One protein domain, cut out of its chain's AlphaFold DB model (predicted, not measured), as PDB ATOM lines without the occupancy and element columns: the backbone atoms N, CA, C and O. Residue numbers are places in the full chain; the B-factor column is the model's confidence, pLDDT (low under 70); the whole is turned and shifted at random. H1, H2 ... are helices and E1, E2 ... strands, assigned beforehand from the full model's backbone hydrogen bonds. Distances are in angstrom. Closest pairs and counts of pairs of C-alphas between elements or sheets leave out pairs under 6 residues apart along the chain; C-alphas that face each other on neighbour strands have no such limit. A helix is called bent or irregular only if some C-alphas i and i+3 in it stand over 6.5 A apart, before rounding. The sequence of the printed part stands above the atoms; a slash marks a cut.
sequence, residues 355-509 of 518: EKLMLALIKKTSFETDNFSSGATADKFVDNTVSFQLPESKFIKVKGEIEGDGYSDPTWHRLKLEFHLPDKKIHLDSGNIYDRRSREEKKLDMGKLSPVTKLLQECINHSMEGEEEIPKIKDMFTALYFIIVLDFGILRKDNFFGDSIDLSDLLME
ATOM      1  N   GLU A 355     183.772 178.117 164.862       85.56
ATOM      2  CA  GLU A 355     182.479 177.903 165.536       85.56
ATOM      3  C   GLU A 355     181.303 177.946 164.549       85.56
ATOM      4  O   GLU A 355     180.428 177.080 164.570       85.56
ATOM      5  N   LYS A 356     181.309 178.911 163.620       85.62
ATOM      6  CA  LYS A 356     180.259 179.067 162.600       85.62
ATOM      7  C   LYS A 356     180.158 177.856 161.667       85.62
ATOM      8  O   LYS A 356     179.046 177.423 161.363       85.62
ATOM      9  N   LEU A 357     181.296 177.286 161.262       88.19
ATOM     10  CA  LEU A 357     181.344 176.080 160.430       88.19
ATOM     11  C   LEU A 357     180.810 174.869 161.202       88.19
ATOM     12  O   LEU A 357     179.957 174.136 160.698       88.19
ATOM     13  N   MET A 358     181.249 174.697 162.453       89.62
ATOM     14  CA  MET A 358     180.748 173.635 163.328       89.62
ATOM     15  C   MET A 358     179.232 173.751 163.530       89.62
ATOM     16  O   MET A 358     178.495 172.770 163.402       89.62
ATOM     17  N   LEU A 359     178.736 174.965 163.762       86.69
ATOM     18  CA  LEU A 359     177.315 175.235 163.924       86.69
ATOM     19  C   LEU A 359     176.514 174.921 162.654       86.69
ATOM     20  O   LEU A 359     175.421 174.356 162.754       86.69
ATOM     21  N   ALA A 360     177.033 175.271 161.472       87.25
ATOM     22  CA  ALA A 360     176.395 174.976 160.189       87.25
ATOM     23  C   ALA A 360     176.226 173.463 159.974       87.25
ATOM     24  O   ALA A 360     175.153 173.013 159.561       87.25
ATOM     25  N   LEU A 361     177.245 172.681 160.336       90.69
ATOM     26  CA  LEU A 361     177.228 171.221 160.267       90.69
ATOM     27  C   LEU A 361     176.248 170.613 161.280       90.69
ATOM     28  O   LEU A 361     175.295 169.932 160.901       90.69
ATOM     29  N   ILE A 362     176.422 170.901 162.574       90.06
ATOM     30  CA  ILE A 362     175.622 170.314 163.664       90.06
ATOM     31  C   ILE A 362     174.132 170.653 163.544       90.06
ATOM     32  O   ILE A 362     173.270 169.820 163.849       90.06
ATOM     33  N   LYS A 363     173.785 171.853 163.059       85.44
ATOM     34  CA  LYS A 363     172.380 172.215 162.821       85.44
ATOM     35  C   LYS A 363     171.705 171.258 161.845       85.44
ATOM     36  O   LYS A 363     170.529 170.969 162.053       85.44
ATOM     37  N   LYS A 364     172.419 170.755 160.841       87.56
ATOM     38  CA  LYS A 364     171.886 169.886 159.781       87.56
ATOM     39  C   LYS A 364     171.966 168.398 160.098       87.56
ATOM     40  O   LYS A 364     171.332 167.615 159.400       87.56
ATOM     41  N   THR A 365     172.676 168.023 161.153       89.69
ATOM     42  CA  THR A 365     172.841 166.625 161.560       89.69
ATOM     43  C   THR A 365     171.758 166.190 162.541       89.69
ATOM     44  O   THR A 365     171.481 166.872 163.532       89.69
ATOM     45  N   SER A 366     171.160 165.034 162.274       86.88
ATOM     46  CA  SER A 366     170.165 164.361 163.106       86.88
ATOM     47  C   SER A 366     170.607 162.917 163.356       86.88
ATOM     48  O   SER A 366     171.152 162.268 162.464       86.88
ATOM     49  N   PHE A 367     170.372 162.416 164.565       85.00
ATOM     50  CA  PHE A 367     170.776 161.077 164.999       85.00
ATOM     51  C   PHE A 367     169.533 160.176 165.033       85.00
ATOM     52  O   PHE A 367     168.529 160.561 165.633       85.00
ATOM     53  N   GLU A 368     169.556 159.033 164.338       76.44
ATOM     54  CA  GLU A 368     168.353 158.204 164.125       76.44
ATOM     55  C   GLU A 368     168.297 156.960 165.018       76.44
ATOM     56  O   GLU A 368     167.246 156.665 165.586       76.44
ATOM     57  N   THR A 369     169.403 156.224 165.136       61.50
ATOM     58  CA  THR A 369     169.478 154.976 165.910       61.50
ATOM     59  C   THR A 369     170.770 154.936 166.714       61.50
ATOM     60  O   THR A 369     171.841 155.113 166.130       61.50
ATOM     61  N   ASP A 370     170.636 154.660 168.011       57.28
ATOM     62  CA  ASP A 370     171.728 154.368 168.940       57.28
ATOM     63  C   ASP A 370     171.467 152.985 169.523       57.28
ATOM     64  O   ASP A 370     170.621 152.843 170.412       57.28
ATOM     65  N   ASN A 371     172.141 151.967 168.987       49.97
ATOM     66  CA  ASN A 371     172.096 150.643 169.595       49.97
ATOM     67  C   ASN A 371     173.065 150.607 170.784       49.97
ATOM     68  O   ASN A 371     172.624 150.286 171.881       49.97
ATOM     69  N   PHE A 372     174.322 151.054 170.613       53.84
ATOM     70  CA  PHE A 372     175.347 151.102 171.668       53.84
ATOM     71  C   PHE A 372     176.445 152.143 171.359       53.84
ATOM     72  O   PHE A 372     176.661 152.509 170.201       53.84
ATOM     73  N   SER A 373     177.155 152.632 172.386       55.16
ATOM     74  CA  SER A 373     178.351 153.475 172.194       55.16
ATOM     75  C   SER A 373     179.586 152.605 171.942       55.16
ATOM     76  O   SER A 373     179.708 151.537 172.538       55.16
ATOM     77  N   SER A 374     180.546 153.071 171.138       49.97
ATOM     78  CA  SER A 374     181.785 152.322 170.826       49.97
ATOM     79  C   SER A 374     182.703 152.041 172.034       49.97
ATOM     80  O   SER A 374     183.711 151.349 171.890       49.97
ATOM     81  N   GLY A 375     182.366 152.566 173.222       48.94
ATOM     82  CA  GLY A 375     183.030 152.274 174.497       48.94
ATOM     83  C   GLY A 375     182.481 151.042 175.225       48.94
ATOM     84  O   GLY A 375     183.083 150.600 176.199       48.94
ATOM     85  N   ALA A 376     181.367 150.470 174.759       50.50
ATOM     86  CA  ALA A 376     180.829 149.213 175.267       50.50
ATOM     87  C   ALA A 376     181.573 148.036 174.611       50.50
ATOM     88  O   ALA A 376     181.120 147.453 173.631       50.50
ATOM     89  N   THR A 377     182.742 147.682 175.148       49.72
ATOM     90  CA  THR A 377     183.629 146.601 174.659       49.72
ATOM     91  C   THR A 377     182.978 145.203 174.644       49.72
ATOM     92  O   THR A 377     183.589 144.244 174.175       49.72
ATOM     93  N   ALA A 378     181.756 145.068 175.173       46.97
ATOM     94  CA  ALA A 378     180.984 143.828 175.199       46.97
ATOM     95  C   ALA A 378     180.414 143.446 173.820       46.97
ATOM     96  O   ALA A 378     180.282 142.254 173.525       46.97
ATOM     97  N   ASP A 379     180.138 144.426 172.954       53.25
ATOM     98  CA  ASP A 379     179.532 144.175 171.651       53.25
ATOM     99  C   ASP A 379     180.602 144.064 170.566       53.25
ATOM    100  O   ASP A 379     181.267 145.023 170.193       53.25
ATOM    101  N   LYS A 380     180.754 142.866 169.995       69.56
ATOM    102  CA  LYS A 380     181.651 142.598 168.850       69.56
ATOM    103  C   LYS A 380     181.223 143.316 167.560       69.56
ATOM    104  O   LYS A 380     181.888 143.197 166.530       69.56
ATOM    105  N   PHE A 381     180.097 144.023 167.600       78.50
ATOM    106  CA  PHE A 381     179.486 144.713 166.479       78.50
ATOM    107  C   PHE A 381     178.667 145.906 166.977       78.50
ATOM    108  O   PHE A 381     177.790 145.728 167.816       78.50
ATOM    109  N   VAL A 382     178.915 147.096 166.432       77.94
ATOM    110  CA  VAL A 382     178.116 148.299 166.709       77.94
ATOM    111  C   VAL A 382     177.696 148.923 165.388       77.94
ATOM    112  O   VAL A 382     178.534 149.141 164.511       77.94
ATOM    113  N   ASP A 383     176.412 149.248 165.252       86.56
ATOM    114  CA  ASP A 383     175.878 149.989 164.118       86.56
ATOM    115  C   ASP A 383     175.116 151.241 164.559       86.56
ATOM    116  O   ASP A 383     174.312 151.226 165.487       86.56
ATOM    117  N   ASN A 384     175.380 152.349 163.872       87.56
ATOM    118  CA  ASN A 384     174.745 153.633 164.137       87.56
ATOM    119  C   ASN A 384     174.312 154.283 162.825       87.56
ATOM    120  O   ASN A 384     174.898 154.061 161.761       87.56
ATOM    121  N   THR A 385     173.276 155.118 162.907       91.06
ATOM    122  CA  THR A 385     172.717 155.803 161.738       91.06
ATOM    123  C   THR A 385     172.532 157.284 162.018       91.06
ATOM    124  O   THR A 385     171.945 157.676 163.030       91.06
ATOM    125  N   VAL A 386     172.996 158.110 161.085       91.69
ATOM    126  CA  VAL A 386     172.829 159.564 161.117       91.69
ATOM    127  C   VAL A 386     172.273 160.072 159.799       91.69
ATOM    128  O   VAL A 386     172.497 159.479 158.745       91.69
ATOM    129  N   SER A 387     171.594 161.208 159.854       91.69
ATOM    130  CA  SER A 387     171.096 161.914 158.681       91.69
ATOM    131  C   SER A 387     171.605 163.347 158.662       91.69
ATOM    132  O   SER A 387     171.666 164.014 159.692       91.69
ATOM    133  N   PHE A 388     171.957 163.826 157.474       91.44
ATOM    134  CA  PHE A 388     172.398 165.191 157.221       91.44
ATOM    135  C   PHE A 388     171.425 165.882 156.264       91.44
ATOM    136  O   PHE A 388     171.203 165.418 155.144       91.44
ATOM    137  N   GLN A 389     170.835 166.991 156.703       87.94
ATOM    138  CA  GLN A 389     169.836 167.738 155.949       87.94
ATOM    139  C   GLN A 389     170.474 168.644 154.888       87.94
ATOM    140  O   GLN A 389     171.108 169.662 155.193       87.94
ATOM    141  N   LEU A 390     170.205 168.319 153.628       83.69
ATOM    142  CA  LEU A 390     170.519 169.140 152.464       83.69
ATOM    143  C   LEU A 390     169.439 170.222 152.245       83.69
ATOM    144  O   LEU A 390     168.399 170.217 152.914       83.69
ATOM    145  N   PRO A 391     169.661 171.186 151.334       76.50
ATOM    146  CA  PRO A 391     168.604 172.092 150.889       76.50
ATOM    147  C   PRO A 391     167.408 171.327 150.285       76.50
ATOM    148  O   PRO A 391     167.513 170.150 149.942       76.50
ATOM    149  N   GLU A 392     166.260 172.003 150.158       71.94
ATOM    150  CA  GLU A 392     165.044 171.459 149.517       71.94
ATOM    151  C   GLU A 392     164.465 170.188 150.170       71.94
ATOM    152  O   GLU A 392     163.838 169.368 149.501       71.94
ATOM    153  N   SER A 393     164.657 170.006 151.479       67.25
ATOM    154  CA  SER A 393     164.161 168.826 152.215       67.25
ATOM    155  C   SER A 393     164.769 167.493 151.753       67.25
ATOM    156  O   SER A 393     164.188 166.433 151.980       67.25
ATOM    157  N   LYS A 394     165.932 167.522 151.094       83.06
ATOM    158  CA  LYS A 394     166.715 166.324 150.766       83.06
ATOM    159  C   LYS A 394     167.617 165.953 151.945       83.06
ATOM    160  O   LYS A 394     167.964 166.801 152.768       83.06
ATOM    161  N   PHE A 395     168.039 164.693 152.015       88.62
ATOM    162  CA  PHE A 395     168.899 164.203 153.094       88.62
ATOM    163  C   PHE A 395     169.985 163.276 152.556       88.62
ATOM    164  O   PHE A 395     169.774 162.572 151.569       88.62
ATOM    165  N   ILE A 396     171.131 163.270 153.234       93.12
ATOM    166  CA  ILE A 396     172.130 162.206 153.139       93.12
ATOM    167  C   ILE A 396     171.955 161.343 154.380       93.12
ATOM    168  O   ILE A 396     172.114 161.848 155.490       93.12
ATOM    169  N   LYS A 397     171.646 160.061 154.206       94.81
ATOM    170  CA  LYS A 397     171.571 159.105 155.314       94.81
ATOM    171  C   LYS A 397     172.839 158.263 155.344       94.81
ATOM    172  O   LYS A 397     173.201 157.658 154.339       94.81
ATOM    173  N   VAL A 398     173.521 158.228 156.478       94.56
ATOM    174  CA  VAL A 398     174.793 157.524 156.651       94.56
ATOM    175  C   VAL A 398     174.609 156.423 157.678       94.56
ATOM    176  O   VAL A 398     174.281 156.693 158.833       94.56
ATOM    177  N   LYS A 399     174.822 155.184 157.242       93.69
ATOM    178  CA  LYS A 399     174.881 154.014 158.112       93.69
ATOM    179  C   LYS A 399     176.345 153.664 158.353       93.69
ATOM    180  O   LYS A 399     177.098 153.512 157.393       93.69
ATOM    181  N   GLY A 400     176.737 153.560 159.614       90.88
ATOM    182  CA  GLY A 400     178.066 153.126 160.014       90.88
ATOM    183  C   GLY A 400     178.010 151.813 160.773       90.88
ATOM    184  O   GLY A 400     177.115 151.624 161.589       90.88
ATOM    185  N   GLU A 401     178.978 150.938 160.523       89.25
ATOM    186  CA  GLU A 401     179.137 149.669 161.234       89.25
ATOM    187  C   GLU A 401     180.609 149.479 161.613       89.25
ATOM    188  O   GLU A 401     181.496 149.670 160.774       89.25
ATOM    189  N   ILE A 402     180.869 149.076 162.855       85.06
ATOM    190  CA  ILE A 402     182.191 148.650 163.321       85.06
ATOM    191  C   ILE A 402     182.128 147.211 163.828       85.06
ATOM    192  O   ILE A 402     181.204 146.834 164.544       85.06
ATOM    193  N   GLU A 403     183.115 146.403 163.443       85.88
ATOM    194  CA  GLU A 403     183.283 145.016 163.898       85.88
ATOM    195  C   GLU A 403     184.579 144.903 164.712       85.88
ATOM    196  O   GLU A 403     185.625 145.459 164.347       85.88
ATOM    197  N   GLY A 404     184.503 144.187 165.831       78.25
ATOM    198  CA  GLY A 404     185.583 144.021 166.794       78.25
ATOM    199  C   GLY A 404     185.571 142.639 167.437       78.25
ATOM    200  O   GLY A 404     184.614 141.881 167.303       78.25
ATOM    201  N   ASP A 405     186.651 142.277 168.121       71.62
ATOM    202  CA  ASP A 405     186.712 141.023 168.886       71.62
ATOM    203  C   ASP A 405     186.543 141.222 170.402       71.62
ATOM    204  O   ASP A 405     186.417 140.236 171.132       71.62
ATOM    205  N   GLY A 406     186.495 142.481 170.854       64.94
ATOM    206  CA  GLY A 406     186.349 142.870 172.260       64.94
ATOM    207  C   GLY A 406     187.590 142.597 173.121       64.94
ATOM    208  O   GLY A 406     187.536 142.800 174.331       64.94
ATOM    209  N   TYR A 407     188.691 142.113 172.531       64.12
ATOM    210  CA  TYR A 407     189.824 141.550 173.273       64.12
ATOM    211  C   TYR A 407     191.203 142.010 172.776       64.12
ATOM    212  O   TYR A 407     192.110 142.198 173.586       64.12
ATOM    213  N   SER A 408     191.391 142.192 171.468       63.81
ATOM    214  CA  SER A 408     192.693 142.534 170.878       63.81
ATOM    215  C   SER A 408     192.956 144.044 170.870       63.81
ATOM    216  O   SER A 408     192.041 144.843 171.051       63.81
ATOM    217  N   ASP A 409     194.207 144.458 170.634       60.28
ATOM    218  CA  ASP A 409     194.552 145.834 170.232       60.28
ATOM    219  C   ASP A 409     195.020 145.819 168.764       60.28
ATOM    220  O   ASP A 409     195.952 145.074 168.430       60.28
ATOM    221  N   PRO A 410     194.399 146.594 167.855       63.97
ATOM    222  CA  PRO A 410     193.146 147.343 168.033       63.97
ATOM    223  C   PRO A 410     191.897 146.455 168.140       63.97
ATOM    224  O   PRO A 410     191.649 145.597 167.301       63.97
ATOM    225  N   THR A 411     191.047 146.736 169.128       70.69
ATOM    226  CA  THR A 411     189.828 145.948 169.411       70.69
ATOM    227  C   THR A 411     188.847 145.940 168.246       70.69
ATOM    228  O   THR A 411     188.211 144.926 167.955       70.69
ATOM    229  N   TRP A 412     188.766 147.070 167.548       79.50
ATOM    230  CA  TRP A 412     187.961 147.262 166.351       79.50
ATOM    231  C   TRP A 412     188.826 147.053 165.116       79.50
ATOM    232  O   TRP A 412     189.827 147.748 164.926       79.50
ATOM    233  N   HIS A 413     188.429 146.107 164.271       79.94
ATOM    234  CA  HIS A 413     189.251 145.651 163.153       79.94
ATOM    235  C   HIS A 413     188.588 145.790 161.784       79.94
ATOM    236  O   HIS A 413     189.206 145.444 160.777       79.94
ATOM    237  N   ARG A 414     187.359 146.308 161.717       86.31
ATOM    238  CA  ARG A 414     186.703 146.678 160.459       86.31
ATOM    239  C   ARG A 414     185.724 147.823 160.675       86.31
ATOM    240  O   ARG A 414     185.014 147.849 161.674       86.31
ATOM    241  N   LEU A 415     185.672 148.723 159.701       87.88
ATOM    242  CA  LEU A 415     184.750 149.846 159.615       87.88
ATOM    243  C   LEU A 415     184.067 149.828 158.244       87.88
ATOM    244  O   LEU A 415     184.739 149.777 157.210       87.88
ATOM    245  N   LYS A 416     182.740 149.922 158.237       91.44
ATOM    246  CA  LYS A 416     181.931 150.122 157.033       91.44
ATOM    247  C   LYS A 416     181.132 151.406 157.145       91.44
ATOM    248  O   LYS A 416     180.562 151.700 158.193       91.44
ATOM    249  N   LEU A 417     181.045 152.135 156.039       93.25
ATOM    250  CA  LEU A 417     180.208 153.319 155.901       93.25
ATOM    251  C   LEU A 417     179.371 153.196 154.625       93.25
ATOM    252  O   LEU A 417     179.905 152.977 153.536       93.25
ATOM    253  N   GLU A 418     178.058 153.359 154.745       95.56
ATOM    254  CA  GLU A 418     177.121 153.394 153.623       95.56
ATOM    255  C   GLU A 418     176.385 154.736 153.594       95.56
ATOM    256  O   GLU A 418     175.541 155.037 154.443       95.56
ATOM    257  N   PHE A 419     176.689 155.542 152.583       95.81
ATOM    258  CA  PHE A 419     176.068 156.834 152.332       95.81
ATOM    259  C   PHE A 419     174.944 156.672 151.314       95.81
ATOM    260  O   PHE A 419     175.164 156.256 150.177       95.81
ATOM    261  N   HIS A 420     173.743 157.055 151.711       94.88
ATOM    262  CA  HIS A 420     172.553 157.120 150.882       94.88
ATOM    263  C   HIS A 420     172.306 158.578 150.513       94.88
ATOM    264  O   HIS A 420     171.845 159.368 151.337       94.88
ATOM    265  N   LEU A 421     172.655 158.935 149.282       92.88
ATOM    266  CA  LEU A 421     172.403 160.245 148.699       92.88
ATOM    267  C   LEU A 421     171.033 160.210 148.000       92.88
ATOM    268  O   LEU A 421     170.509 159.122 147.742       92.88
ATOM    269  N   PRO A 422     170.450 161.369 147.645       86.38
ATOM    270  CA  PRO A 422     169.171 161.410 146.936       86.38
ATOM    271  C   PRO A 422     169.150 160.620 145.616       86.38
ATOM    272  O   PRO A 422     168.104 160.113 145.220       86.38
ATOM    273  N   ASP A 423     170.290 160.524 144.935       86.56
ATOM    274  CA  ASP A 423     170.432 159.978 143.584       86.56
ATOM    275  C   ASP A 423     171.268 158.689 143.513       86.56
ATOM    276  O   ASP A 423     171.208 157.967 142.517       86.56
ATOM    277  N   LYS A 424     172.057 158.376 144.548       91.88
ATOM    278  CA  LYS A 424     172.974 157.227 144.536       91.88
ATOM    279  C   LYS A 424     173.352 156.741 145.928       91.88
ATOM    280  O   LYS A 424     173.124 157.408 146.931       91.88
ATOM    281  N   LYS A 425     174.009 155.584 145.972       94.50
ATOM    282  CA  LYS A 425     174.631 155.045 147.183       94.50
ATOM    283  C   LYS A 425     176.145 154.976 147.033       94.50
ATOM    284  O   LYS A 425     176.642 154.638 145.961       94.50
ATOM    285  N   ILE A 426     176.867 155.281 148.106       95.12
ATOM    286  CA  ILE A 426     178.326 155.172 148.188       95.12
ATOM    287  C   ILE A 426     178.669 154.259 149.362       95.12
ATOM    288  O   ILE A 426     178.177 154.459 150.468       95.12
ATOM    289  N   HIS A 427     179.519 153.265 149.115       93.69
ATOM    290  CA  HIS A 427     179.940 152.287 150.113       93.69
ATOM    291  C   HIS A 427     181.458 152.314 150.294       93.69
ATOM    292  O   HIS A 427     182.211 152.252 149.314       93.69
ATOM    293  N   LEU A 428     181.882 152.379 151.554       90.31
ATOM    294  CA  LEU A 428     183.261 152.233 151.994       90.31
ATOM    295  C   LEU A 428     183.350 151.060 152.976       90.31
ATOM    296  O   LEU A 428     182.545 150.969 153.899       90.31
ATOM    297  N   ASP A 429     184.346 150.198 152.799       88.75
ATOM    298  CA  ASP A 429     184.656 149.084 153.699       88.75
ATOM    299  C   ASP A 429     186.170 149.036 153.866       88.75
ATOM    300  O   ASP A 429     186.901 148.953 152.877       88.75
ATOM    301  N   SER A 430     186.646 149.115 155.106       83.31
ATOM    302  CA  SER A 430     188.073 148.971 155.399       83.31
ATOM    303  C   SER A 430     188.549 147.527 155.225       83.31
ATOM    304  O   SER A 430     189.745 147.266 155.212       83.31
ATOM    305  N   GLY A 431     187.631 146.558 155.164       80.50
ATOM    306  CA  GLY A 431     187.935 145.148 155.361       80.50
ATOM    307  C   GLY A 431     188.496 144.867 156.762       80.50
ATOM    308  O   GLY A 431     188.613 145.759 157.604       80.50
ATOM    309  N   ASN A 432     188.832 143.601 157.021       78.56
ATOM    310  CA  ASN A 432     189.476 143.199 158.273       78.56
ATOM    311  C   ASN A 432     190.974 143.564 158.246       78.56
ATOM    312  O   ASN A 432     191.713 143.034 157.410       78.56
ATOM    313  N   ILE A 433     191.415 144.424 159.168       73.06
ATOM    314  CA  ILE A 433     192.805 144.908 159.260       73.06
ATOM    315  C   ILE A 433     193.808 143.834 159.722       73.06
ATOM    316  O   ILE A 433     195.009 143.968 159.484       73.06
ATOM    317  N   TYR A 434     193.346 142.741 160.340       70.12
ATOM    318  CA  TYR A 434     194.194 141.609 160.739       70.12
ATOM    319  C   TYR A 434     194.464 140.612 159.606       70.12
ATOM    320  O   TYR A 434     195.317 139.729 159.746       70.12
ATOM    321  N   ASP A 435     193.778 140.746 158.471       68.69
ATOM    322  CA  ASP A 435     194.002 139.894 157.311       68.69
ATOM    323  C   ASP A 435     195.384 140.175 156.688       68.69
ATOM    324  O   ASP A 435     195.620 141.173 156.001       68.69
ATOM    325  N   ARG A 436     196.332 139.265 156.948       55.84
ATOM    326  CA  ARG A 436     197.739 139.383 156.528       55.84
ATOM    327  C   ARG A 436     197.932 139.398 155.010       55.84
ATOM    328  O   ARG A 436     199.002 139.808 154.570       55.84
ATOM    329  N   ARG A 437     196.949 138.962 154.212       55.94
ATOM    330  CA  ARG A 437     197.062 138.912 152.742       55.94
ATOM    331  C   ARG A 437     196.888 140.275 152.061       55.94
ATOM    332  O   ARG A 437     197.053 140.355 150.854       55.94
ATOM    333  N   SER A 438     196.571 141.325 152.818       52.94
ATOM    334  CA  SER A 438     196.119 142.616 152.281       52.94
ATOM    335  C   SER A 438     196.706 143.837 152.997       52.94
ATOM    336  O   SER A 438     196.101 144.907 152.985       52.94
ATOM    337  N   ARG A 439     197.855 143.682 153.670       49.12
ATOM    338  CA  ARG A 439     198.465 144.738 154.505       49.12
ATOM    339  C   ARG A 439     198.816 146.029 153.751       49.12
ATOM    340  O   ARG A 439     198.992 147.047 154.406       49.12
ATOM    341  N   GLU A 440     198.883 146.001 152.421       49.00
ATOM    342  CA  GLU A 440     199.222 147.170 151.596       49.00
ATOM    343  C   GLU A 440     198.002 147.851 150.929       49.00
ATOM    344  O   GLU A 440     198.153 148.952 150.410       49.00
ATOM    345  N   GLU A 441     196.781 147.288 150.991       51.50
ATOM    346  CA  GLU A 441     195.649 147.728 150.133       51.50
ATOM    347  C   GLU A 441     194.296 147.986 150.834       51.50
ATOM    348  O   GLU A 441     193.284 148.199 150.170       51.50
ATOM    349  N   LYS A 442     194.221 148.000 152.168       60.44
ATOM    350  CA  LYS A 442     192.934 148.098 152.893       60.44
ATOM    351  C   LYS A 442     192.731 149.413 153.656       60.44
ATOM    352  O   LYS A 442     192.319 149.423 154.811       60.44
ATOM    353  N   LYS A 443     193.018 150.543 153.004       68.25
ATOM    354  CA  LYS A 443     192.556 151.864 153.469       68.25
ATOM    355  C   LYS A 443     191.191 152.166 152.860       68.25
ATOM    356  O   LYS A 443     190.892 151.726 151.750       68.25
ATOM    357  N   LEU A 444     190.362 152.919 153.577       77.44
ATOM    358  CA  LEU A 444     189.102 153.402 153.018       77.44
ATOM    359  C   LEU A 444     189.397 154.277 151.783       77.44
ATOM    360  O   LEU A 444     190.197 155.211 151.849       77.44
ATOM    361  N   ASP A 445     188.739 153.987 150.661       83.06
ATOM    362  CA  ASP A 445     188.885 154.742 149.411       83.06
ATOM    363  C   ASP A 445     188.188 156.110 149.514       83.06
ATOM    364  O   ASP A 445     187.013 156.265 149.168       83.06
ATOM    365  N   MET A 446     188.918 157.103 150.035       83.56
ATOM    366  CA  MET A 446     188.406 158.457 150.275       83.56
ATOM    367  C   MET A 446     187.877 159.133 149.009       83.56
ATOM    368  O   MET A 446     186.917 159.891 149.101       83.56
ATOM    369  N   GLY A 447     188.430 158.828 147.828       83.88
ATOM    370  CA  GLY A 447     188.004 159.448 146.567       83.88
ATOM    371  C   GLY A 447     186.548 159.141 146.204       83.88
ATOM    372  O   GLY A 447     185.906 159.892 145.471       83.88
ATOM    373  N   LYS A 448     185.963 158.075 146.766       90.56
ATOM    374  CA  LYS A 448     184.526 157.801 146.618       90.56
ATOM    375  C   LYS A 448     183.643 158.808 147.356       90.56
ATOM    376  O   LYS A 448     182.461 158.894 147.027       90.56
ATOM    377  N   LEU A 449     184.177 159.563 148.321       92.19
ATOM    378  CA  LEU A 449     183.428 160.561 149.089       92.19
ATOM    379  C   LEU A 449     183.327 161.920 148.408       92.19
ATOM    380  O   LEU A 449     182.446 162.679 148.802       92.19
ATOM    381  N   SER A 450     184.098 162.211 147.355       93.00
ATOM    382  CA  SER A 450     184.045 163.523 146.691       93.00
ATOM    383  C   SER A 450     182.624 164.003 146.341       93.00
ATOM    384  O   SER A 450     182.341 165.190 146.502       93.00
ATOM    385  N   PRO A 451     181.678 163.147 145.896       92.62
ATOM    386  CA  PRO A 451     180.297 163.581 145.685       92.62
ATOM    387  C   PRO A 451     179.564 163.984 146.970       92.62
ATOM    388  O   PRO A 451     178.771 164.919 146.946       92.62
ATOM    389  N   VAL A 452     179.822 163.288 148.079       93.62
ATOM    390  CA  VAL A 452     179.274 163.615 149.404       93.62
ATOM    391  C   VAL A 452     179.861 164.945 149.865       93.62
ATOM    392  O   VAL A 452     179.120 165.854 150.221       93.62
ATOM    393  N   THR A 453     181.180 165.099 149.761       93.62
ATOM    394  CA  THR A 453     181.915 166.309 150.142       93.62
ATOM    395  C   THR A 453     181.434 167.543 149.387       93.62
ATOM    396  O   THR A 453     181.197 168.572 150.012       93.62
ATOM    397  N   LYS A 454     181.190 167.439 148.074       92.94
ATOM    398  CA  LYS A 454     180.606 168.534 147.277       92.94
ATOM    399  C   LYS A 454     179.231 168.956 147.791       92.94
ATOM    400  O   LYS A 454     179.006 170.145 147.994       92.94
ATOM    401  N   LEU A 455     178.345 167.997 148.074       92.56
ATOM    402  CA  LEU A 455     177.017 168.291 148.623       92.56
ATOM    403  C   LEU A 455     177.099 168.945 150.010       92.56
ATOM    404  O   LEU A 455     176.337 169.870 150.292       92.56
ATOM    405  N   LEU A 456     178.019 168.499 150.874       91.88
ATOM    406  CA  LEU A 456     178.252 169.158 152.161       91.88
ATOM    407  C   LEU A 456     178.771 170.584 151.960       91.88
ATOM    408  O   LEU A 456     178.242 171.493 152.592       91.88
ATOM    409  N   GLN A 457     179.747 170.795 151.070       92.69
ATOM    410  CA  GLN A 457     180.306 172.118 150.786       92.69
ATOM    411  C   GLN A 457     179.237 173.086 150.275       92.69
ATOM    412  O   GLN A 457     179.119 174.185 150.805       92.69
ATOM    413  N   GLU A 458     178.420 172.687 149.298       89.94
ATOM    414  CA  GLU A 458     177.305 173.505 148.795       89.94
ATOM    415  C   GLU A 458     176.339 173.882 149.923       89.94
ATOM    416  O   GLU A 458     175.876 175.020 150.033       89.94
ATOM    417  N   CYS A 459     176.068 172.928 150.812       86.69
ATOM    418  CA  CYS A 459     175.185 173.136 151.945       86.69
ATOM    419  C   CYS A 459     175.772 174.094 152.995       86.69
ATOM    420  O   CYS A 459     175.037 174.914 153.556       86.69
ATOM    421  N   ILE A 460     177.077 173.999 153.256       87.25
ATOM    422  CA  ILE A 460     177.832 174.908 154.128       87.25
ATOM    423  C   ILE A 460     177.830 176.310 153.522       87.25
ATOM    424  O   ILE A 460     177.421 177.245 154.206       87.25
ATOM    425  N   ASN A 461     178.176 176.437 152.237       86.50
ATOM    426  CA  ASN A 461     178.195 177.705 151.507       86.50
ATOM    427  C   ASN A 461     176.848 178.426 151.613       86.50
ATOM    428  O   ASN A 461     176.797 179.601 151.948       86.50
ATOM    429  N   HIS A 462     175.745 177.699 151.415       83.75
ATOM    430  CA  HIS A 462     174.407 178.264 151.571       83.75
ATOM    431  C   HIS A 462     174.068 178.635 153.027       83.75
ATOM    432  O   HIS A 462     173.351 179.595 153.288       83.75
ATOM    433  N   SER A 463     174.553 177.867 154.007       79.19
ATOM    434  CA  SER A 463     174.268 178.122 155.429       79.19
ATOM    435  C   SER A 463     175.073 179.284 156.007       79.19
ATOM    436  O   SER A 463     174.653 179.866 157.007       79.19
ATOM    437  N   MET A 464     176.215 179.582 155.393       82.00
ATOM    438  CA  MET A 464     177.168 180.627 155.768       82.00
ATOM    439  C   MET A 464     177.188 181.765 154.734       82.00
ATOM    440  O   MET A 464     178.174 182.483 154.617       82.00
ATOM    441  N   GLU A 465     176.104 181.934 153.969       82.62
ATOM    442  CA  GLU A 465     175.970 183.018 152.995       82.62
ATOM    443  C   GLU A 465     176.130 184.385 153.688       82.62
ATOM    444  O   GLU A 465     175.411 184.694 154.642       82.62
ATOM    445  N   GLY A 466     177.089 185.189 153.217       79.19
ATOM    446  CA  GLY A 466     177.455 186.481 153.808       79.19
ATOM    447  C   GLY A 466     178.680 186.456 154.731       79.19
ATOM    448  O   GLY A 466     179.066 187.510 155.228       79.19
ATOM    449  N   GLU A 467     179.300 185.295 154.958       82.12
ATOM    450  CA  GLU A 467     180.617 185.197 155.599       82.12
ATOM    451  C   GLU A 467     181.741 185.490 154.592       82.12
ATOM    452  O   GLU A 467     181.665 185.058 153.442       82.12
ATOM    453  N   GLU A 468     182.779 186.215 155.023       78.88
ATOM    454  CA  GLU A 468     183.885 186.658 154.153       78.88
ATOM    455  C   GLU A 468     184.751 185.488 153.658       78.88
ATOM    456  O   GLU A 468     185.130 185.455 152.491       78.88
ATOM    457  N   GLU A 469     185.004 184.492 154.513       83.56
ATOM    458  CA  GLU A 469     185.789 183.300 154.175       83.56
ATOM    459  C   GLU A 469     185.076 182.027 154.647       83.56
ATOM    460  O   GLU A 469     184.883 181.793 155.844       83.56
ATOM    461  N   ILE A 470     184.696 181.168 153.696       84.56
ATOM    462  CA  ILE A 470     184.104 179.854 153.974       84.56
ATOM    463  C   ILE A 470     185.156 178.777 153.667       84.56
ATOM    464  O   ILE A 470     185.529 178.618 152.502       84.56
ATOM    465  N   PRO A 471     185.632 178.009 154.668       85.56
ATOM    466  CA  PRO A 471     186.643 176.981 154.441       85.56
ATOM    467  C   PRO A 471     186.177 175.908 153.448       85.56
ATOM    468  O   PRO A 471     185.044 175.417 153.535       85.56
ATOM    469  N   LYS A 472     187.071 175.493 152.541       89.25
ATOM    470  CA  LYS A 472     186.828 174.340 151.661       89.25
ATOM    471  C   LYS A 472     187.134 173.042 152.419       89.25
ATOM    472  O   LYS A 472     188.255 172.855 152.893       89.25
ATOM    473  N   ILE A 473     186.158 172.141 152.519       90.56
ATOM    474  CA  ILE A 473     186.304 170.834 153.177       90.56
ATOM    475  C   ILE A 473     186.858 169.772 152.216       90.56
ATOM    476  O   ILE A 473     186.528 169.748 151.032       90.56
ATOM    477  N   LYS A 474     187.691 168.864 152.736       90.31
ATOM    478  CA  LYS A 474     188.247 167.721 151.990       90.31
ATOM    479  C   LYS A 474     187.424 166.439 152.184       90.31
ATOM    480  O   LYS A 474     186.640 166.306 153.126       90.31
ATOM    481  N   ASP A 475     187.663 165.438 151.340       90.62
ATOM    482  CA  ASP A 475     187.033 164.113 151.465       90.62
ATOM    483  C   ASP A 475     187.366 163.451 152.815       90.62
ATOM    484  O   ASP A 475     186.492 162.877 153.466       90.62
ATOM    485  N   MET A 476     188.602 163.641 153.296       86.81
ATOM    486  CA  MET A 476     189.042 163.199 154.625       86.81
ATOM    487  C   MET A 476     188.206 163.829 155.747       86.81
ATOM    488  O   MET A 476     187.784 163.136 156.671       86.81
ATOM    489  N   PHE A 477     187.900 165.127 155.643       89.44
ATOM    490  CA  PHE A 477     187.008 165.799 156.587       89.44
ATOM    491  C   PHE A 477     185.625 165.167 156.603       89.44
ATOM    492  O   PHE A 477     185.065 164.942 157.669       89.44
ATOM    493  N   THR A 478     185.090 164.842 155.428       91.75
ATOM    494  CA  THR A 478     183.769 164.219 155.315       91.75
ATOM    495  C   THR A 478     183.749 162.861 156.013       91.75
ATOM    496  O   THR A 478     182.864 162.613 156.831       91.75
ATOM    497  N   ALA A 479     184.747 162.009 155.763       89.25
ATOM    498  CA  ALA A 479     184.860 160.719 156.440       89.25
ATOM    499  C   ALA A 479     184.964 160.881 157.961       89.25
ATOM    500  O   ALA A 479     184.213 160.254 158.711       89.25
ATOM    501  N   LEU A 480     185.871 161.750 158.412       87.75
ATOM    502  CA  LEU A 480     186.143 161.972 159.824       87.75
ATOM    503  C   LEU A 480     184.930 162.544 160.561       87.75
ATOM    504  O   LEU A 480     184.562 162.037 161.620       87.75
ATOM    505  N   TYR A 481     184.283 163.558 159.981       91.12
ATOM    506  CA  TYR A 481     183.056 164.137 160.512       91.12
ATOM    507  C   TYR A 481     182.003 163.053 160.713       91.12
ATOM    508  O   TYR A 481     181.485 162.920 161.821       91.12
ATOM    509  N   PHE A 482     181.740 162.237 159.682       92.06
ATOM    510  CA  PHE A 482     180.725 161.192 159.763       92.06
ATOM    511  C   PHE A 482     181.070 160.084 160.761       92.06
ATOM    512  O   PHE A 482     180.179 159.645 161.476       92.06
ATOM    513  N   ILE A 483     182.335 159.683 160.901       89.00
ATOM    514  CA  ILE A 483     182.762 158.724 161.937       89.00
ATOM    515  C   ILE A 483     182.507 159.260 163.343       89.00
ATOM    516  O   ILE A 483     181.980 158.545 164.195       89.00
ATOM    517  N   ILE A 484     182.862 160.518 163.600       87.94
ATOM    518  CA  ILE A 484     182.716 161.099 164.938       87.94
ATOM    519  C   ILE A 484     181.236 161.312 165.254       87.94
ATOM    520  O   ILE A 484     180.775 160.907 166.320       87.94
ATOM    521  N   VAL A 485     180.448 161.855 164.317       89.94
ATOM    522  CA  VAL A 485     178.994 161.943 164.510       89.94
ATOM    523  C   VAL A 485     178.334 160.572 164.491       89.94
ATOM    524  O   VAL A 485     177.195 160.518 164.907       89.94
ATOM    525  N   LEU A 486     178.973 159.479 164.055       88.31
ATOM    526  CA  LEU A 486     178.503 158.092 164.219       88.31
ATOM    527  C   LEU A 486     178.820 157.508 165.617       88.31
ATOM    528  O   LEU A 486     178.448 156.373 165.893       88.31
ATOM    529  N   ASP A 487     179.443 158.296 166.503       83.88
ATOM    530  CA  ASP A 487     179.962 157.894 167.824       83.88
ATOM    531  C   ASP A 487     181.046 156.800 167.751       83.88
ATOM    532  O   ASP A 487     181.222 155.986 168.656       83.88
ATOM    533  N   PHE A 488     181.819 156.795 166.659       81.50
ATOM    534  CA  PHE A 488     182.965 155.904 166.443       81.50
ATOM    535  C   PHE A 488     184.310 156.603 166.725       81.50
ATOM    536  O   PHE A 488     185.358 156.192 166.231       81.50
ATOM    537  N   GLY A 489     184.305 157.675 167.526       66.12
ATOM    538  CA  GLY A 489     185.496 158.482 167.834       66.12
ATOM    539  C   GLY A 489     186.606 157.751 168.610       66.12
ATOM    540  O   GLY A 489     187.733 158.234 168.634       66.12
ATOM    541  N   ILE A 490     186.308 156.587 169.205       63.06
ATOM    542  CA  ILE A 490     187.261 155.737 169.951       63.06
ATOM    543  C   ILE A 490     188.158 154.914 169.009       63.06
ATOM    544  O   ILE A 490     189.195 154.390 169.421       63.06
ATOM    545  N   LEU A 491     187.802 154.810 167.724       64.00
ATOM    546  CA  LEU A 491     188.641 154.132 166.743       64.00
ATOM    547  C   LEU A 491     190.020 154.801 166.675       64.00
ATOM    548  O   LEU A 491     190.131 156.018 166.521       64.00
ATOM    549  N   ARG A 492     191.086 153.991 166.702       67.56
ATOM    550  CA  ARG A 492     192.417 154.454 166.287       67.56
ATOM    551  C   ARG A 492     192.348 154.815 164.804       67.56
ATOM    552  O   ARG A 492     192.422 153.936 163.947       67.56
ATOM    553  N   LYS A 493     192.159 156.107 164.527       69.81
ATOM    554  CA  LYS A 493     191.971 156.684 163.185       69.81
ATOM    555  C   LYS A 493     193.094 156.245 162.237       69.81
ATOM    556  O   LYS A 493     192.818 155.875 161.097       69.81
ATOM    557  N   ASP A 494     194.313 156.137 162.755       65.25
ATOM    558  CA  ASP A 494     195.495 155.706 162.008       65.25
ATOM    559  C   ASP A 494     195.332 154.314 161.357       65.25
ATOM    560  O   ASP A 494     195.802 154.066 160.248       65.25
ATOM    561  N   ASN A 495     194.562 153.413 161.981       67.88
ATOM    562  CA  ASN A 495     194.321 152.067 161.451       67.88
ATOM    563  C   ASN A 495     193.444 152.050 160.191       67.88
ATOM    564  O   ASN A 495     193.493 151.085 159.431       67.88
ATOM    565  N   PHE A 496     192.625 153.083 159.981       70.94
ATOM    566  CA  PHE A 496     191.651 153.148 158.884       70.94
ATOM    567  C   PHE A 496     192.002 154.219 157.843       70.94
ATOM    568  O   PHE A 496     191.617 154.093 156.676       70.94
ATOM    569  N   PHE A 497     192.752 155.247 158.255       68.25
ATOM    570  CA  PHE A 497     193.102 156.413 157.443       68.25
ATOM    571  C   PHE A 497     194.599 156.527 157.112       68.25
ATOM    572  O   PHE A 497     194.937 157.126 156.091       68.25
ATOM    573  N   GLY A 498     195.503 155.902 157.877       66.31
ATOM    574  CA  GLY A 498     196.953 156.005 157.677       66.31
ATOM    575  C   GLY A 498     197.667 156.835 158.747       66.31
ATOM    576  O   GLY A 498     197.543 156.528 159.921       66.31
ATOM    577  N   ASP A 499     198.471 157.822 158.343       57.97
ATOM    578  CA  ASP A 499     199.249 158.654 159.273       57.97
ATOM    579  C   ASP A 499     198.353 159.619 160.079       57.97
ATOM    580  O   ASP A 499     197.172 159.802 159.772       57.97
ATOM    581  N   SER A 500     198.930 160.252 161.107       59.94
ATOM    582  CA  SER A 500     198.231 161.187 161.996       59.94
ATOM    583  C   SER A 500     197.556 162.328 161.222       59.94
ATOM    584  O   SER A 500     198.233 163.069 160.515       59.94
ATOM    585  N   ILE A 501     196.246 162.498 161.410       64.69
ATOM    586  CA  ILE A 501     195.428 163.516 160.729       64.69
ATOM    587  C   ILE A 501     195.599 164.889 161.407       64.69
ATOM    588  O   ILE A 501     195.204 165.045 162.569       64.69
ATOM    589  N   ASP A 502     196.106 165.896 160.687       63.94
ATOM    590  CA  ASP A 502     196.125 167.301 161.134       63.94
ATOM    591  C   ASP A 502     195.045 168.148 160.432       63.94
ATOM    592  O   ASP A 502     194.401 167.733 159.470       63.94
ATOM    593  N   LEU A 503     194.814 169.372 160.912       59.28
ATOM    594  CA  LEU A 503     193.796 170.282 160.385       59.28
ATOM    595  C   LEU A 503     194.015 170.631 158.906       59.28
ATOM    596  O   LEU A 503     193.046 170.795 158.163       59.28
ATOM    597  N   SER A 504     195.277 170.717 158.472       64.81
ATOM    598  CA  SER A 504     195.646 170.927 157.068       64.81
ATOM    599  C   SER A 504     195.219 169.769 156.167       64.81
ATOM    600  O   SER A 504     195.048 169.963 154.965       64.81
ATOM    601  N   ASP A 505     194.982 168.580 156.721       65.50
ATOM    602  CA  ASP A 505     194.459 167.422 155.987       65.50
ATOM    603  C   ASP A 505     192.929 167.450 155.869       65.50
ATOM    604  O   ASP A 505     192.342 166.692 155.092       65.50
ATOM    605  N   LEU A 506     192.273 168.353 156.603       72.00
ATOM    606  CA  LEU A 506     190.820 168.459 156.697       72.00
ATOM    607  C   LEU A 506     190.255 169.632 155.895       72.00
ATOM    608  O   LEU A 506     189.209 169.494 155.256       72.00
ATOM    609  N   LEU A 507     190.952 170.765 155.901       74.75
ATOM    610  CA  LEU A 507     190.534 171.995 155.234       74.75
ATOM    611  C   LEU A 507     191.568 172.441 154.190       74.75
ATOM    612  O   LEU A 507     192.744 172.087 154.268       74.75
ATOM    613  N   MET A 508     191.125 173.219 153.208       70.31
ATOM    614  CA  MET A 508     191.992 174.084 152.401       70.31
ATOM    615  C   MET A 508     191.770 175.539 152.825       70.31
ATOM    616  O   MET A 508     190.652 175.900 153.207       70.31
ATOM    617  N   GLU A 509     192.816 176.361 152.733       58.41
ATOM    618  CA  GLU A 509     192.681 177.820 152.825       58.41
ATOM    619  C   GLU A 509     191.696 178.316 151.752       58.41
ATOM    620  O   GLU A 509     191.589 177.719 150.673       58.41
TER     621      GLU A 509
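AT A GLANCE: This is residues 355 to 509 of the 518 residues of the protein "uncharacterized protein LOC116292206" of Actinia tenebrosa (UniProt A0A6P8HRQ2). A twisted sheet of five strands forms a wall, with H3 packed across one face and H2 beside it on the same face; H1 is at one end of the sheet and the tiny H4 grazes it. The 155 printed residues run H1 E1 E2 E3 E4 E5 H2 H3 H4, a mixed class in two layers, H2 and H3 on the sheet. The sheet, E1 - E2 - E3 - E4 - E5, is antiparallel. The whole is compact, radius of gyration of the C-alphas 15.9 A, yet elongated, 50 by 31 by 30 A.

IN THESE COORDINATES: The strands are E1, residues 365 to 370; E2, 381 to 389, 27.1 A; E3, 395 to 404, 29.6 A; E4, 412 to 420, 24.0 A; and E5, 425 to 429. The helices are H1, 355 to 364, from C-alpha 355 at (182.479, 177.903, 165.536); H2, 446 to 463, 24.8 A; H3, 475 to 485, 15.5 A; and H4, 494 to 497, ending at C-alpha 497 (193.102, 156.413, 157.443).

HOW THE PARTS SIT: E1 to E5 form a meander, each strand the antiparallel neighbour of the one before. Within hydrogen-bond range are N 366 and O 387 for E1 and E2, 2.8 A; N 388 and O 396 for E2 and E3, 2.8 A; N 416 and O 401 for E3 and E4, 2.8 A; N 419 and O 426 for E4 and E5, 2.8 A. H3 runs across the strands, at 70 degrees to E3 on the local plane, at a height over the sheet of 9.2 A. H2, height 9.9 A, is irregular, C-alphas 448 and 451 being 7.2 A apart, with a kink of 39 degrees near residue 453. With residues 446 to 453 alone it touches H3, about perpendicular at 76 degrees; the closest C-alphas, of Leu 449 and Asp 475, are 5.6 A apart. With residues 460 to 463 alone it touches H1, the closest C-alphas, of Ala 360 and Ser 463, 6.1 A apart. H1 and H4 only graze the sheet, with residues 359 to 364 and 495 to 496. Every O i to N i+4 pair is within hydrogen-bond range in H3, 5 of 6 in H1 and 11 of 14 in H2; H4 is too short for one.

THE WHOLE: The C-alphas farthest apart, of Arg 437 and Gly 466, are 51.5 A apart. The printed part has no cut; the links E5 to H2 and H2 to H3 are long. Mean pLDDT of the printed part is 78.8, with 44 residues under 70, among them 369 to 380 and 435 to 443.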